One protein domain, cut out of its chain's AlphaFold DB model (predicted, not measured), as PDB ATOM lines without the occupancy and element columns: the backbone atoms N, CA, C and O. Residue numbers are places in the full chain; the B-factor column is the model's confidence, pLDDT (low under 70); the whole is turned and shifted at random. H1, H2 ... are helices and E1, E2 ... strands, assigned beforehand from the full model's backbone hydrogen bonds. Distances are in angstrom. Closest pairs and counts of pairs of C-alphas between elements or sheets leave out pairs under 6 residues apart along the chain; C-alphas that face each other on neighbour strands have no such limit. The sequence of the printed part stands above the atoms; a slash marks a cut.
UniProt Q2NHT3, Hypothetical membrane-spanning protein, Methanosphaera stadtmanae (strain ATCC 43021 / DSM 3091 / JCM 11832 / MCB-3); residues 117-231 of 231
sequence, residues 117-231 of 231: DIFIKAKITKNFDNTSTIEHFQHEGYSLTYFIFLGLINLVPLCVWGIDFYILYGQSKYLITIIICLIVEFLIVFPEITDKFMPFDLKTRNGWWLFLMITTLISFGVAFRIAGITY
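Overview. This is residues 117 to 231 of the 231 residues of the protein "Hypothetical membrane-spanning protein" of Methanosphaera stadtmanae (strain ATCC 43021 / DSM 3091 / JCM 11832 / MCB-3) (UniProt Q2NHT3). A small strand hairpin, E1 and E2, lies beyond one end of an up-and-down bundle of three long helices, H1, H2 and H4, with short H3 near that end. The printed part has 115 residues, mostly helix, with two antiparallel named strands, then four named helices. It is loose, radius of gyration of the C-alphas 17.1 A, spanning 60 by 31 by 27 A.

Arrangement. E1, residues 123 to 126, and E2, residues 132 to 135, form a hairpin; N 123 and O 135, 2.9 A apart, are within hydrogen-bond range. H1, residues 144 to 169, touches H2, residues 174 to 189, opposite ways at a shallow tilt of 13 degrees; their closest C-alphas, Gly 162 and Ile 178, are 4.8 A apart. H3, residues 191 to 197, only just touches H2, only at the corner, with 3 pairs of C-alphas within 8 A; the closest, of Leu 187 and Thr 194, are 5.5 A apart. H4, residues 205 to 227, touches H1, the same way at a shallow tilt of 4 degrees; their closest C-alphas, Trp 161 and Ala 223, are 5.7 A apart. Every O i to N i+4 pair is within hydrogen-bond range in H2 and H4, 18 of 22 in H1 and 1 of 3 in H3, which has 3 of 4 O i to N i+3 pairs.

Along the chain. E1 begins at C-alpha 123 (12.518, 11.356, 45.247). H1 is 35.9 A long, H2 22.8 A and H4 32.3 A, ending at C-alpha 227 (43.293, 36.187, 34.233).

Size, cuts and confidence. The C-alphas farthest apart, Phe 128 and Gly 170, are 60.7 A apart. The printed part has no cut and no long link. Confidence is under 70 at 15 residues, among them 166 to 170 and 228 to 231.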
ATOM      1  N   ASP A 117      23.525   3.692  37.774       70.00
ATOM      2  CA  ASP A 117      24.010   2.778  38.809       70.00
ATOM      3  C   ASP A 117      24.540   3.501  40.057       70.00
ATOM      4  O   ASP A 117      24.615   2.902  41.128       70.00
ATOM      5  N   ILE A 118      24.927   4.774  39.924       77.75
ATOM      6  CA  ILE A 118      25.635   5.516  40.977       77.75
ATOM      7  C   ILE A 118      24.980   6.876  41.267       77.75
ATOM      8  O   ILE A 118      24.956   7.314  42.424       77.75
ATOM      9  N   PHE A 119      24.397   7.530  40.257       77.69
ATOM     10  CA  PHE A 119      23.642   8.768  40.439       77.69
ATOM     11  C   PHE A 119      22.146   8.511  40.634       77.69
ATOM     12  O   PHE A 119      21.470   7.929  39.786       77.69
ATOM     13  N   ILE A 120      21.605   9.043  41.729       79.44
ATOM     14  CA  ILE A 120      20.211   8.887  42.129       79.44
ATOM     15  C   ILE A 120      19.411  10.151  41.804       79.44
ATOM     16  O   ILE A 120      19.834  11.285  42.050       79.44
ATOM     17  N   LYS A 121      18.220   9.942  41.237       77.31
ATOM     18  CA  LYS A 121      17.242  10.994  40.922       77.31
ATOM     19  C   LYS A 121      16.502  11.424  42.193       77.31
ATOM     20  O   LYS A 121      16.271  10.619  43.091       77.31
ATOM     21  N   ALA A 122      16.094  12.691  42.250       70.69
ATOM     22  CA  ALA A 122      15.330  13.210  43.380       70.69
ATOM     23  C   ALA A 122      14.034  12.408  43.597       70.69
ATOM     24  O   ALA A 122      13.307  12.121  42.641       70.69
ATOM     25  N   LYS A 123      13.738  12.065  44.851       72.31
ATOM     26  CA  LYS A 123      12.518  11.356  45.247       72.31
ATOM     27  C   LYS A 123      11.499  12.358  45.767       72.31
ATOM     28  O   LYS A 123      11.834  13.233  46.557       72.31
ATOM     29  N   ILE A 124      10.256  12.230  45.313       72.81
ATOM     30  CA  ILE A 124       9.145  13.052  45.796       72.81
ATOM     31  C   ILE A 124       8.368  12.227  46.815       72.81
ATOM     32  O   ILE A 124       7.763  11.211  46.463       72.81
ATOM     33  N   THR A 125       8.376  12.668  48.065       72.94
ATOM     34  CA  THR A 125       7.660  12.029  49.167       72.94
ATOM     35  C   THR A 125       6.400  12.842  49.456       72.94
ATOM     36  O   THR A 125       6.463  14.053  49.665       72.94
ATOM     37  N   LYS A 126       5.224  12.205  49.416       69.31
ATOM     38  CA  LYS A 126       3.969  12.850  49.833       69.31
ATOM     39  C   LYS A 126       3.805  12.681  51.336       69.31
ATOM     40  O   LYS A 126       3.761  11.552  51.821       69.31
ATOM     41  N   ASN A 127       3.697  13.791  52.048       73.44
ATOM     42  CA  ASN A 127       3.419  13.808  53.476       73.44
ATOM     43  C   ASN A 127       1.916  13.635  53.730       73.44
ATOM     44  O   ASN A 127       1.084  13.920  52.865       73.44
ATOM     45  N   PHE A 128       1.574  13.226  54.954       70.94
ATOM     46  CA  PHE A 128       0.189  13.082  55.413       70.94
ATOM     47  C   PHE A 128      -0.619  14.391  55.323       70.94
ATOM     48  O   PHE A 128      -1.824  14.346  55.089       70.94
ATOM     49  N   ASP A 129       0.049  15.546  55.381       76.69
ATOM     50  CA  ASP A 129      -0.576  16.875  55.330       76.69
ATOM     51  C   ASP A 129      -0.801  17.400  53.897       76.69
ATOM     52  O   ASP A 129      -0.871  18.609  53.674       76.69
ATOM     53  N   ASN A 130      -0.840  16.523  52.884       67.62
ATOM     54  CA  ASN A 130      -0.888  16.882  51.454       67.62
ATOM     55  C   ASN A 130       0.291  17.744  50.948       67.62
ATOM     56  O   ASN A 130       0.297  18.176  49.792       67.62
ATOM     57  N   THR A 131       1.321  17.966  51.765       64.56
ATOM     58  CA  THR A 131       2.573  18.596  51.334       64.56
ATOM     59  C   THR A 131       3.473  17.562  50.657       64.56
ATOM     60  O   THR A 131       3.451  16.382  50.996       64.56
ATOM     61  N   SER A 132       4.245  17.972  49.649       63.19
ATOM     62  CA  SER A 132       5.232  17.103  48.993       63.19
ATOM     63  C   SER A 132       6.636  17.598  49.314       63.19
ATOM     64  O   SER A 132       6.924  18.780  49.133       63.19
ATOM     65  N   THR A 133       7.502  16.710  49.785       70.44
ATOM     66  CA  THR A 133       8.925  16.974  50.022       70.44
ATOM     67  C   THR A 133       9.749  16.374  48.887       70.44
ATOM     68  O   THR A 133       9.426  15.309  48.363       70.44
ATOM     69  N   ILE A 134      10.786  17.093  48.452       69.94
ATOM     70  CA  ILE A 134      11.705  16.629  47.408       69.94
ATOM     71  C   ILE A 134      13.036  16.288  48.074       69.94
ATOM     72  O   ILE A 134      13.768  17.166  48.531       69.94
ATOM     73  N   GLU A 135      13.343  15.000  48.129       74.56
ATOM     74  CA  GLU A 135      14.569  14.458  48.699       74.56
ATOM     75  C   GLU A 135      15.591  14.204  47.593       74.56
ATOM     76  O   GLU A 135      15.467  13.289  46.775       74.56
ATOM     77  N   HIS A 136      16.622  15.041  47.567       71.25
ATOM     78  CA  HIS A 136      17.686  14.968  46.570       71.25
ATOM     79  C   HIS A 136      18.873  14.095  46.996       71.25
ATOM     80  O   HIS A 136      19.573  13.594  46.120       71.25
ATOM     81  N   PHE A 137      19.118  13.938  48.300       78.69
ATOM     82  CA  PHE A 137      20.226  13.153  48.854       78.69
ATOM     83  C   PHE A 137      19.690  11.873  49.485       78.69
ATOM     84  O   PHE A 137      18.741  11.924  50.264       78.69
ATOM     85  N   GLN A 138      20.302  10.742  49.145       76.94
ATOM     86  CA  GLN A 138      19.932   9.416  49.633       76.94
ATOM     87  C   GLN A 138      21.212   8.652  49.966       76.94
ATOM     88  O   GLN A 138      22.212   8.798  49.271       76.94
ATOM     89  N   HIS A 139      21.195   7.819  51.007       77.19
ATOM     90  CA  HIS A 139      22.390   7.068  51.419       77.19
ATOM     91  C   HIS A 139      22.914   6.100  50.347       77.19
ATOM     92  O   HIS A 139      24.091   5.744  50.350       77.19
ATOM     93  N   GLU A 140      22.052   5.685  49.422       79.69
ATOM     94  CA  GLU A 140      22.362   4.668  48.420       79.69
ATOM     95  C   GLU A 140      23.217   5.201  47.255       79.69
ATOM     96  O   GLU A 140      23.813   4.403  46.535       79.69
ATOM     97  N   GLY A 141      23.363   6.523  47.076       84.38
ATOM     98  CA  GLY A 141      24.088   7.074  45.924       84.38
ATOM     99  C   GLY A 141      24.139   8.600  45.856       84.38
ATOM    100  O   GLY A 141      23.693   9.304  46.759       84.38
ATOM    101  N   TYR A 142      24.727   9.125  44.782       85.31
ATOM    102  CA  TYR A 142      25.025  10.556  44.657       85.31
ATOM    103  C   TYR A 142      23.877  11.309  43.996       85.31
ATOM    104  O   TYR A 142      23.255  10.821  43.056       85.31
ATOM    105  N   SER A 143      23.596  12.528  44.448       81.88
ATOM    106  CA  SER A 143      22.478  13.296  43.904       81.88
ATOM    107  C   SER A 143      22.744  13.765  42.472       81.88
ATOM    108  O   SER A 143      23.546  14.673  42.244       81.88
ATOM    109  N   LEU A 144      22.019  13.197  41.504       77.31
ATOM    110  CA  LEU A 144      22.164  13.519  40.083       77.31
ATOM    111  C   LEU A 144      22.033  15.027  39.822       77.31
ATOM    112  O   LEU A 144      22.865  15.629  39.149       77.31
ATOM    113  N   THR A 145      20.987  15.646  40.375       73.50
ATOM    114  CA  THR A 145      20.670  17.064  40.154       73.50
ATOM    115  C   THR A 145      21.796  17.978  40.628       73.50
ATOM    116  O   THR A 145      22.167  18.922  39.934       73.50
ATOM    117  N   TYR A 146      22.358  17.690  41.800       77.69
ATOM    118  CA  TYR A 146      23.391  18.521  42.404       77.69
ATOM    119  C   TYR A 146      24.755  18.353  41.729       77.69
ATOM    120  O   TYR A 146      25.485  19.332  41.586       77.69
ATOM    121  N   PHE A 147      25.087  17.154  41.248       80.19
ATOM    122  CA  PHE A 147      26.312  16.930  40.476       80.19
ATOM    123  C   PHE A 147      26.239  17.522  39.061       80.19
ATOM    124  O   PHE A 147      27.214  18.109  38.603       80.19
ATOM    125  N   ILE A 148      25.068  17.487  38.413       73.50
ATOM    126  CA  ILE A 148      24.810  18.228  37.164       73.50
ATOM    127  C   ILE A 148      25.047  19.728  37.355       73.50
ATOM    128  O   ILE A 148      25.701  20.363  36.525       73.50
ATOM    129  N   PHE A 149      24.524  20.287  38.450       72.94
ATOM    130  CA  PHE A 149      24.677  21.703  38.772       72.94
ATOM    131  C   PHE A 149      26.133  22.073  39.068       72.94
ATOM    132  O   PHE A 149      26.615  23.105  38.609       72.94
ATOM    133  N   LEU A 150      26.850  21.213  39.791       79.56
ATOM    134  CA  LEU A 150      28.265  21.415  40.074       79.56
ATOM    135  C   LEU A 150      29.118  21.392  38.796       79.56
ATOM    136  O   LEU A 150      29.973  22.262  38.630       79.56
ATOM    137  N   GLY A 151      28.830  20.468  37.874       72.25
ATOM    138  CA  GLY A 151      29.420  20.469  36.533       72.25
ATOM    139  C   GLY A 151      29.182  21.805  35.829       72.25
ATOM    140  O   GLY A 151      30.140  22.466  35.444       72.25
ATOM    141  N   LEU A 152      27.931  22.296  35.782       71.12
ATOM    142  CA  LEU A 152      27.609  23.600  35.168       71.12
ATOM    143  C   LEU A 152      28.444  24.749  35.754       71.12
ATOM    144  O   LEU A 152      28.910  25.607  35.005       71.12
ATOM    145  N   ILE A 153      28.637  24.774  37.076       74.31
ATOM    146  CA  ILE A 153      29.454  25.796  37.743       74.31
ATOM    147  C   ILE A 153      30.910  25.719  37.282       74.31
ATOM    148  O   ILE A 153      31.500  26.754  36.981       74.31
ATOM    149  N   ASN A 154      31.484  24.516  37.209       78.69
ATOM    150  CA  ASN A 154      32.872  24.306  36.796       78.69
ATOM    151  C   ASN A 154      33.108  24.605  35.302       78.69
ATOM    152  O   ASN A 154      34.218  24.958  34.897       78.69
ATOM    153  N   LEU A 155      32.059  24.559  34.478       74.50
ATOM    154  CA  LEU A 155      32.152  24.933  33.066       74.50
ATOM    155  C   LEU A 155      32.409  26.416  32.839       74.50
ATOM    156  O   LEU A 155      33.016  26.770  31.832       74.50
ATOM    157  N   VAL A 156      31.993  27.290  33.753       71.38
ATOM    158  CA  VAL A 156      32.239  28.729  33.608       71.38
ATOM    159  C   VAL A 156      33.750  29.049  33.627       71.38
ATOM    160  O   VAL A 156      34.224  29.611  32.640       71.38
ATOM    161  N   PRO A 157      34.550  28.665  34.651       75.12
ATOM    162  CA  PRO A 157      36.008  28.829  34.643       75.12
ATOM    163  C   PRO A 157      36.687  28.107  33.477       75.12
ATOM    164  O   PRO A 157      37.576  28.689  32.853       75.12
ATOM    165  N   LEU A 158      36.233  26.902  33.120       77.50
ATOM    166  CA  LEU A 158      36.783  26.140  31.997       77.50
ATOM    167  C   LEU A 158      36.600  26.861  30.656       77.50
ATOM    168  O   LEU A 158      37.570  27.064  29.925       77.50
ATOM    169  N   CYS A 159      35.367  27.239  30.326       72.12
ATOM    170  CA  CYS A 159      35.032  27.795  29.023       72.12
ATOM    171  C   CYS A 159      35.420  29.261  28.914       72.12
ATOM    172  O   CYS A 159      36.057  29.609  27.931       72.12
ATOM    173  N   VAL A 160      35.088  30.083  29.917       70.12
ATOM    174  CA  VAL A 160      35.205  31.549  29.834       70.12
ATOM    175  C   VAL A 160      36.612  32.054  30.147       70.12
ATOM    176  O   VAL A 160      37.106  32.979  29.514       70.12
ATOM    177  N   TRP A 161      37.300  31.457  31.118       74.44
ATOM    178  CA  TRP A 161      38.648  31.906  31.500       74.44
ATOM    179  C   TRP A 161      39.752  30.944  31.062       74.44
ATOM    180  O   TRP A 161      40.922  31.325  31.029       74.44
ATOM    181  N   GLY A 162      39.402  29.701  30.737       74.38
ATOM    182  CA  GLY A 162      40.301  28.737  30.119       74.38
ATOM    183  C   GLY A 162      40.291  28.869  28.602       74.38
ATOM    184  O   GLY A 162      41.201  29.458  28.028       74.38
ATOM    185  N   ILE A 163      39.268  28.308  27.957       70.81
ATOM    186  CA  ILE A 163      39.188  28.143  26.497       70.81
ATOM    187  C   ILE A 163      39.117  29.497  25.776       70.81
ATOM    188  O   ILE A 163      39.968  29.778  24.935       70.81
ATOM    189  N   ASP A 164      38.164  30.349  26.154       69.00
ATOM    190  CA  ASP A 164      37.971  31.719  25.659       69.00
ATOM    191  C   ASP A 164      39.285  32.507  25.682       69.00
ATOM    192  O   ASP A 164      39.788  32.962  24.656       69.00
ATOM    193  N   PHE A 165      39.886  32.639  26.868       72.94
ATOM    194  CA  PHE A 165      41.063  33.483  27.048       72.94
ATOM    195  C   PHE A 165      42.299  32.864  26.389       72.94
ATOM    196  O   PHE A 165      43.133  33.594  25.850       72.94
ATOM    197  N   TYR A 166      42.413  31.532  26.376       69.12
ATOM    198  CA  TYR A 166      43.470  30.835  25.645       69.12
ATOM    199  C   TYR A 166      43.431  31.165  24.153       69.12
ATOM    200  O   TYR A 166      44.460  31.524  23.580       69.12
ATOM    201  N   ILE A 167      42.248  31.096  23.544       63.19
ATOM    202  CA  ILE A 167      42.060  31.316  22.110       63.19
ATOM    203  C   ILE A 167      42.164  32.805  21.762       63.19
ATOM    204  O   ILE A 167      42.899  33.171  20.847       63.19
ATOM    205  N   LEU A 168      41.463  33.672  22.495       63.75
ATOM    206  CA  LEU A 168      41.352  35.098  22.172       63.75
ATOM    207  C   LEU A 168      42.651  35.868  22.415       63.75
ATOM    208  O   LEU A 168      42.986  36.766  21.645       63.75
ATOM    209  N   TYR A 169      43.394  35.523  23.469       68.56
ATOM    210  CA  TYR A 169      44.655  36.196  23.787       68.56
ATOM    211  C   TYR A 169      45.886  35.429  23.289       68.56
ATOM    212  O   TYR A 169      46.987  35.980  23.330       68.56
ATOM    213  N   GLY A 170      45.732  34.172  22.854       63.38
ATOM    214  CA  GLY A 170      46.827  33.342  22.345       63.38
ATOM    215  C   GLY A 170      47.920  33.050  23.380       63.38
ATOM    216  O   GLY A 170      49.074  32.835  23.014       63.38
ATOM    217  N   GLN A 171      47.598  33.095  24.679       70.00
ATOM    218  CA  GLN A 171      48.584  32.913  25.751       70.00
ATOM    219  C   GLN A 171      48.465  31.531  26.393       70.00
ATOM    220  O   GLN A 171      47.430  31.172  26.951       70.00
ATOM    221  N   SER A 172      49.577  30.794  26.428       74.06
ATOM    222  CA  SER A 172      49.650  29.444  27.005       74.06
ATOM    223  C   SER A 172      49.309  29.371  28.493       74.06
ATOM    224  O   SER A 172      48.892  28.318  28.965       74.06
ATOM    225  N   LYS A 173      49.409  30.478  29.238       77.88
ATOM    226  CA  LYS A 173      49.065  30.519  30.668       77.88
ATOM    227  C   LYS A 173      47.623  30.072  30.956       77.88
ATOM    228  O   LYS A 173      47.374  29.486  32.003       77.88
ATOM    229  N   TYR A 174      46.694  30.286  30.021       78.75
ATOM    230  CA  TYR A 174      45.289  29.891  30.169       78.75
ATOM    231  C   TYR A 174      45.068  28.371  30.049       78.75
ATOM    232  O   TYR A 174      44.060  27.866  30.540       78.75
ATOM    233  N   LEU A 175      46.042  27.613  29.515       74.12
ATOM    234  CA  LEU A 175      46.013  26.140  29.531       74.12
ATOM    235  C   LEU A 175      45.973  25.584  30.954       74.12
ATOM    236  O   LEU A 175      45.377  24.538  31.179       74.12
ATOM    237  N   ILE A 176      46.573  26.281  31.920       79.06
ATOM    238  CA  ILE A 176      46.579  25.845  33.319       79.06
ATOM    239  C   ILE A 176      45.145  25.844  33.876       79.06
ATOM    240  O   ILE A 176      44.750  24.877  34.525       79.06
ATOM    241  N   THR A 177      44.342  26.872  33.563       82.50
ATOM    242  CA  THR A 177      42.914  26.920  33.922       82.50
ATOM    243  C   THR A 177      42.156  25.751  33.299       82.50
ATOM    244  O   THR A 177      41.389  25.086  33.991       82.50
ATOM    245  N   ILE A 178      42.408  25.462  32.017       76.94
ATOM    246  CA  ILE A 178      41.767  24.354  31.295       76.94
ATOM    247  C   ILE A 178      42.093  23.016  31.963       76.94
ATOM    248  O   ILE A 178      41.185  22.265  32.305       76.94
ATOM    249  N   ILE A 179      43.376  22.729  32.201       76.69
ATOM    250  CA  ILE A 179      43.829  21.467  32.803       76.69
ATOM    251  C   ILE A 179      43.207  21.272  34.188       76.69
ATOM    252  O   ILE A 179      42.680  20.200  34.478       76.69
ATOM    253  N   ILE A 180      43.230  22.304  35.035       85.12
ATOM    254  CA  ILE A 180      42.686  22.211  36.394       85.12
ATOM    255  C   ILE A 180      41.173  21.998  36.366       85.12
ATOM    256  O   ILE A 180      40.679  21.111  37.061       85.12
ATOM    257  N   CYS A 181      40.439  22.742  35.537       81.25
ATOM    258  CA  CYS A 181      38.993  22.566  35.454       81.25
ATOM    259  C   CYS A 181      38.618  21.191  34.882       81.25
ATOM    260  O   CYS A 181      37.644  20.613  35.347       81.25
ATOM    261  N   LEU A 182      39.401  20.621  33.955       76.19
ATOM    262  CA  LEU A 182      39.196  19.247  33.470       76.19
ATOM    263  C   LEU A 182      39.442  18.190  34.558       76.19
ATOM    264  O   LEU A 182      38.705  17.209  34.632       76.19
ATOM    265  N   ILE A 183      40.444  18.385  35.424       78.31
ATOM    266  CA  ILE A 183      40.668  17.508  36.584       78.31
ATOM    267  C   ILE A 183      39.478  17.593  37.545       78.31
ATOM    268  O   ILE A 183      38.968  16.563  37.981       78.31
ATOM    269  N   VAL A 184      39.010  18.805  37.854       86.56
ATOM    270  CA  VAL A 184      37.824  19.009  38.701       86.56
ATOM    271  C   VAL A 184      36.599  18.338  38.082       86.56
ATOM    272  O   VAL A 184      35.860  17.651  38.777       86.56
ATOM    273  N   GLU A 185      36.425  18.457  36.771       79.38
ATOM    274  CA  GLU A 185      35.319  17.841  36.047       79.38
ATOM    275  C   GLU A 185      35.354  16.311  36.127       79.38
ATOM    276  O   GLU A 185      34.336  15.675  36.391       79.38
ATOM    277  N   PHE A 186      36.538  15.706  35.997       74.69
ATOM    278  CA  PHE A 186      36.714  14.272  36.219       74.69
ATOM    279  C   PHE A 186      36.266  13.861  37.632       74.69
ATOM    280  O   PHE A 186      35.543  12.879  37.792       74.69
ATOM    281  N   LEU A 187      36.625  14.637  38.657       82.62
ATOM    282  CA  LEU A 187      36.216  14.369  40.042       82.62
ATOM    283  C   LEU A 187      34.700  14.525  40.262       82.62
ATOM    284  O   LEU A 187      34.133  13.850  41.121       82.62
ATOM    285  N   ILE A 188      34.034  15.388  39.492       82.25
ATOM    286  CA  ILE A 188      32.572  15.550  39.510       82.25
ATOM    287  C   ILE A 188      31.893  14.347  38.840       82.25
ATOM    288  O   ILE A 188      30.915  13.821  39.368       82.25
ATOM    289  N   VAL A 189      32.405  13.890  37.696       74.69
ATOM    290  CA  VAL A 189      31.815  12.774  36.933       74.69
ATOM    291  C   VAL A 189      32.024  11.420  37.605       74.69
ATOM    292  O   VAL A 189      31.177  10.538  37.459       74.69
ATOM    293  N   PHE A 190      33.122  11.249  38.344       77.12
ATOM    294  CA  PHE A 190      33.457  10.022  39.070       77.12
ATOM    295  C   PHE A 190      33.443  10.247  40.590       77.12
ATOM    296  O   PHE A 190      34.489  10.147  41.241       77.12
ATOM    297  N   PRO A 191      32.272  10.550  41.183       82.88
ATOM    298  CA  PRO A 191      32.178  10.897  42.594       82.88
ATOM    299  C   PRO A 191      32.662   9.773  43.505       82.88
ATOM    300  O   PRO A 191      33.300  10.062  44.501       82.88
ATOM    301  N   GLU A 192      32.466   8.503  43.150       82.12
ATOM    302  CA  GLU A 192      32.959   7.337  43.897       82.12
ATOM    303  C   GLU A 192      34.486   7.241  43.979       82.12
ATOM    304  O   GLU A 192      35.017   6.583  44.874       82.12
ATOM    305  N   ILE A 193      35.206   7.856  43.037       82.31
ATOM    306  CA  ILE A 193      36.661   7.990  43.115       82.31
ATOM    307  C   ILE A 193      36.971   9.120  44.089       82.31
ATOM    308  O   ILE A 193      37.732   8.922  45.029       82.31
ATOM    309  N   THR A 194      36.337  10.274  43.907       86.50
ATOM    310  CA  THR A 194      36.518  11.462  44.747       86.50
ATOM    311  C   THR A 194      36.230  11.181  46.225       86.50
ATOM    312  O   THR A 194      37.026  11.550  47.087       86.50
ATOM    313  N   ASP A 195      35.157  10.452  46.516       87.00
ATOM    314  CA  ASP A 195      34.712  10.062  47.860       87.00
ATOM    315  C   ASP A 195      35.755   9.207  48.599       87.00
ATOM    316  O   ASP A 195      35.841   9.245  49.820       87.00
ATOM    317  N   LYS A 196      36.602   8.456  47.873       88.19
ATOM    318  CA  LYS A 196      37.675   7.640  48.477       88.19
ATOM    319  C   LYS A 196      38.856   8.465  48.979       88.19
ATOM    320  O   LYS A 196      39.600   7.987  49.831       88.19
ATOM    321  N   PHE A 197      39.068   9.654  48.420       86.50
ATOM    322  CA  PHE A 197      40.213  10.506  48.753       86.50
ATOM    323  C   PHE A 197      39.823  11.716  49.606       86.50
ATOM    324  O   PHE A 197      40.696  12.344  50.204       86.50
ATOM    325  N   MET A 198      38.532  12.048  49.672       87.50
ATOM    326  CA  MET A 198      38.027  13.165  50.465       87.50
ATOM    327  C   MET A 198      37.699  12.734  51.903       87.50
ATOM    328  O   MET A 198      37.198  11.636  52.125       87.50
ATOM    329  N   PRO A 199      37.919  13.603  52.906       89.12
ATOM    330  CA  PRO A 199      37.623  13.297  54.306       89.12
ATOM    331  C   PRO A 199      36.132  13.465  54.668       89.12
ATOM    332  O   PRO A 199      35.793  13.592  55.843       89.12
ATOM    333  N   PHE A 200      35.236  13.530  53.680       90.62
ATOM    334  CA  PHE A 200      33.803  13.762  53.859       90.62
ATOM    335  C   PHE A 200      32.993  12.961  52.837       90.62
ATOM    336  O   PHE A 200      33.451  12.737  51.724       90.62
ATOM    337  N   ASP A 201      31.773  12.585  53.223       90.44
ATOM    338  CA  ASP A 201      30.875  11.756  52.412       90.44
ATOM    339  C   ASP A 201      30.037  12.607  51.446       90.44
ATOM    340  O   ASP A 201      29.118  13.331  51.856       90.44
ATOM    341  N   LEU A 202      30.331  12.483  50.154       89.75
ATOM    342  CA  LEU A 202      29.674  13.190  49.053       89.75
ATOM    343  C   LEU A 202      28.208  12.783  48.833       89.75
ATOM    344  O   LEU A 202      27.473  13.506  48.156       89.75
ATOM    345  N   LYS A 203      27.756  11.653  49.391       90.00
ATOM    346  CA  LYS A 203      26.344  11.232  49.356       90.00
ATOM    347  C   LYS A 203      25.492  12.027  50.340       90.00
ATOM    348  O   LYS A 203      24.272  12.104  50.192       90.00
ATOM    349  N   THR A 204      26.119  12.656  51.334       88.56
ATOM    350  CA  THR A 204      25.431  13.533  52.283       88.56
ATOM    351  C   THR A 204      25.346  14.963  51.763       88.56
ATOM    352  O   THR A 204      26.237  15.463  51.073       88.56
ATOM    353  N   ARG A 205      24.296  15.681  52.177       84.19
ATOM    354  CA  ARG A 205      24.141  17.111  51.872       84.19
ATOM    355  C   ARG A 205      25.374  17.918  52.294       84.19
ATOM    356  O   ARG A 205      25.838  18.754  51.528       84.19
ATOM    357  N   ASN A 206      25.901  17.677  53.496       87.44
ATOM    358  CA  ASN A 206      27.036  18.432  54.037       87.44
ATOM    359  C   ASN A 206      28.335  18.155  53.274       87.44
ATOM    360  O   ASN A 206      29.042  19.103  52.935       87.44
ATOM    361  N   GLY A 207      28.632  16.888  52.964       88.25
ATOM    362  CA  GLY A 207      29.818  16.550  52.178       88.25
ATOM    363  C   GLY A 207      29.745  17.102  50.756       88.25
ATOM    364  O   GLY A 207      30.734  17.646  50.271       88.25
ATOM    365  N   TRP A 208      28.564  17.098  50.127       89.38
ATOM    366  CA  TRP A 208      28.381  17.764  48.835       89.38
ATOM    367  C   TRP A 208      28.620  19.280  48.905       89.38
ATOM    368  O   TRP A 208      29.309  19.823  48.045       89.38
ATOM    369  N   TRP A 209      28.109  19.976  49.929       85.50
ATOM    370  CA  TRP A 209      28.349  21.420  50.085       85.50
ATOM    371  C   TRP A 209      29.832  21.746  50.291       85.50
ATOM    372  O   TRP A 209      30.334  22.701  49.699       85.50
ATOM    373  N   LEU A 210      30.543  20.948  51.095       89.00
ATOM    374  CA  LEU A 210      31.992  21.082  51.264       89.00
ATOM    375  C   LEU A 210      32.720  20.892  49.932       89.00
ATOM    376  O   LEU A 210      33.574  21.704  49.573       89.00
ATOM    377  N   PHE A 211      32.337  19.869  49.169       92.44
ATOM    378  CA  PHE A 211      32.913  19.606  47.857       92.44
ATOM    379  C   PHE A 211      32.653  20.733  46.858       92.44
ATOM    380  O   PHE A 211      33.591  21.180  46.198       92.44
ATOM    381  N   LEU A 212      31.420  21.246  46.789       86.94
ATOM    382  CA  LEU A 212      31.058  22.404  45.968       86.94
ATOM    383  C   LEU A 212      31.936  23.614  46.306       86.94
ATOM    384  O   LEU A 212      32.449  24.267  45.401       86.94
ATOM    385  N   MET A 213      32.124  23.926  47.591       88.38
ATOM    386  CA  MET A 213      32.958  25.064  47.987       88.38
ATOM    387  C   MET A 213      34.412  24.880  47.549       88.38
ATOM    388  O   MET A 213      34.982  25.791  46.955       88.38
ATOM    389  N   ILE A 214      35.001  23.707  47.799       90.12
ATOM    390  CA  ILE A 214      36.397  23.414  47.441       90.12
ATOM    391  C   ILE A 214      36.601  23.514  45.927       90.12
ATOM    392  O   ILE A 214      37.498  24.216  45.466       90.12
ATOM    393  N   THR A 215      35.753  22.839  45.155       88.31
ATOM    394  CA  THR A 215      35.831  22.828  43.687       88.31
ATOM    395  C   THR A 215      35.632  24.222  43.103       88.31
ATOM    396  O   THR A 215      36.449  24.662  42.298       88.31
ATOM    397  N   THR A 216      34.629  24.971  43.572       82.00
ATOM    398  CA  THR A 216      34.389  26.350  43.118       82.00
ATOM    399  C   THR A 216      35.581  27.253  43.439       82.00
ATOM    400  O   THR A 216      36.041  27.989  42.569       82.00
ATOM    401  N   LEU A 217      36.130  27.178  44.657       88.31
ATOM    402  CA  LEU A 217      37.289  27.980  45.059       88.31
ATOM    403  C   LEU A 217      38.532  27.662  44.225       88.31
ATOM    404  O   LEU A 217      39.248  28.582  43.836       88.31
ATOM    405  N   ILE A 218      38.786  26.386  43.927       90.62
ATOM    406  CA  ILE A 218      39.924  25.979  43.098       90.62
ATOM    407  C   ILE A 218      39.735  26.481  41.665       90.62
ATOM    408  O   ILE A 218      40.603  27.192  41.154       90.62
ATOM    409  N   SER A 219      38.607  26.162  41.029       85.88
ATOM    410  CA  SER A 219      38.386  26.475  39.616       85.88
ATOM    411  C   SER A 219      38.340  27.984  39.364       85.88
ATOM    412  O   SER A 219      39.044  28.483  38.485       85.88
ATOM    413  N   PHE A 220      37.593  28.742  40.175       82.44
ATOM    414  CA  PHE A 220      37.536  30.202  40.043       82.44
ATOM    415  C   PHE A 220      38.802  30.888  40.561       82.44
ATOM    416  O   PHE A 220      39.262  31.848  39.949       82.44
ATOM    417  N   GLY A 221      39.411  30.399  41.645       85.56
ATOM    418  CA  GLY A 221      40.637  30.982  42.192       85.56
ATOM    419  C   GLY A 221      41.805  30.905  41.209       85.56
ATOM    420  O   GLY A 221      42.522  31.887  41.011       85.56
ATOM    421  N   VAL A 222      41.962  29.764  40.536       86.75
ATOM    422  CA  VAL A 222      42.946  29.588  39.459       86.75
ATOM    423  C   VAL A 222      42.603  30.476  38.265       86.75
ATOM    424  O   VAL A 222      43.475  31.206  37.789       86.75
ATOM    425  N   ALA A 223      41.345  30.456  37.814       80.00
ATOM    426  CA  ALA A 223      40.888  31.258  36.684       80.00
ATOM    427  C   ALA A 223      41.161  32.757  36.891       80.00
ATOM    428  O   ALA A 223      41.792  33.390  36.045       80.00
ATOM    429  N   PHE A 224      40.769  33.316  38.038       80.62
ATOM    430  CA  PHE A 224      40.973  34.730  38.361       80.62
ATOM    431  C   PHE A 224      42.447  35.093  38.501       80.62
ATOM    432  O   PHE A 224      42.884  36.112  37.957       80.62
ATOM    433  N   ARG A 225      43.240  34.236  39.158       84.69
ATOM    434  CA  ARG A 225      44.682  34.457  39.308       84.69
ATOM    435  C   ARG A 225      45.390  34.505  37.956       84.69
ATOM    436  O   ARG A 225      46.236  35.370  37.745       84.69
ATOM    437  N   ILE A 226      45.049  33.603  37.038       81.44
ATOM    438  CA  ILE A 226      45.660  33.541  35.701       81.44
ATOM    439  C   ILE A 226      45.161  34.677  34.802       81.44
ATOM    440  O   ILE A 226      45.939  35.237  34.022       81.44
ATOM    441  N   ALA A 227      43.887  35.051  34.930       71.44
ATOM    442  CA  ALA A 227      43.293  36.187  34.233       71.44
ATOM    443  C   ALA A 227      43.858  37.547  34.683       71.44
ATOM    444  O   ALA A 227      43.638  38.545  34.003       71.44
ATOM    445  N   GLY A 228      44.605  37.603  35.794       68.19
ATOM    446  CA  GLY A 228      45.111  38.858  36.351       68.19
ATOM    447  C   GLY A 228      44.015  39.708  36.996       68.19
ATOM    448  O   GLY A 228      44.182  40.917  37.136       68.19
ATOM    449  N   ILE A 229      42.896  39.086  37.382       59.19
ATOM    450  CA  ILE A 229      41.837  39.717  38.175       59.19
ATOM    451  C   ILE A 229      42.294  39.654  39.635       59.19
ATOM    452  O   ILE A 229      41.886  38.792  40.409       59.19
ATOM    453  N   THR A 230      43.235  40.521  39.992       42.84
ATOM    454  CA  THR A 230      43.606  40.797  41.384       42.84
ATOM    455  C   THR A 230      42.940  42.104  41.783       42.84
ATOM    456  O   THR A 230      43.212  43.129  41.157       42.84
ATOM    457  N   TYR A 231      42.041  42.034  42.767       39.88
ATOM    458  CA  TYR A 231      41.496  43.208  43.452       39.88
ATOM    459  C   TYR A 231      42.601  43.982  44.173       39.88
ATOM    460  O   TYR A 231      43.527  43.318  44.698       39.88
TER     461      TYR A 231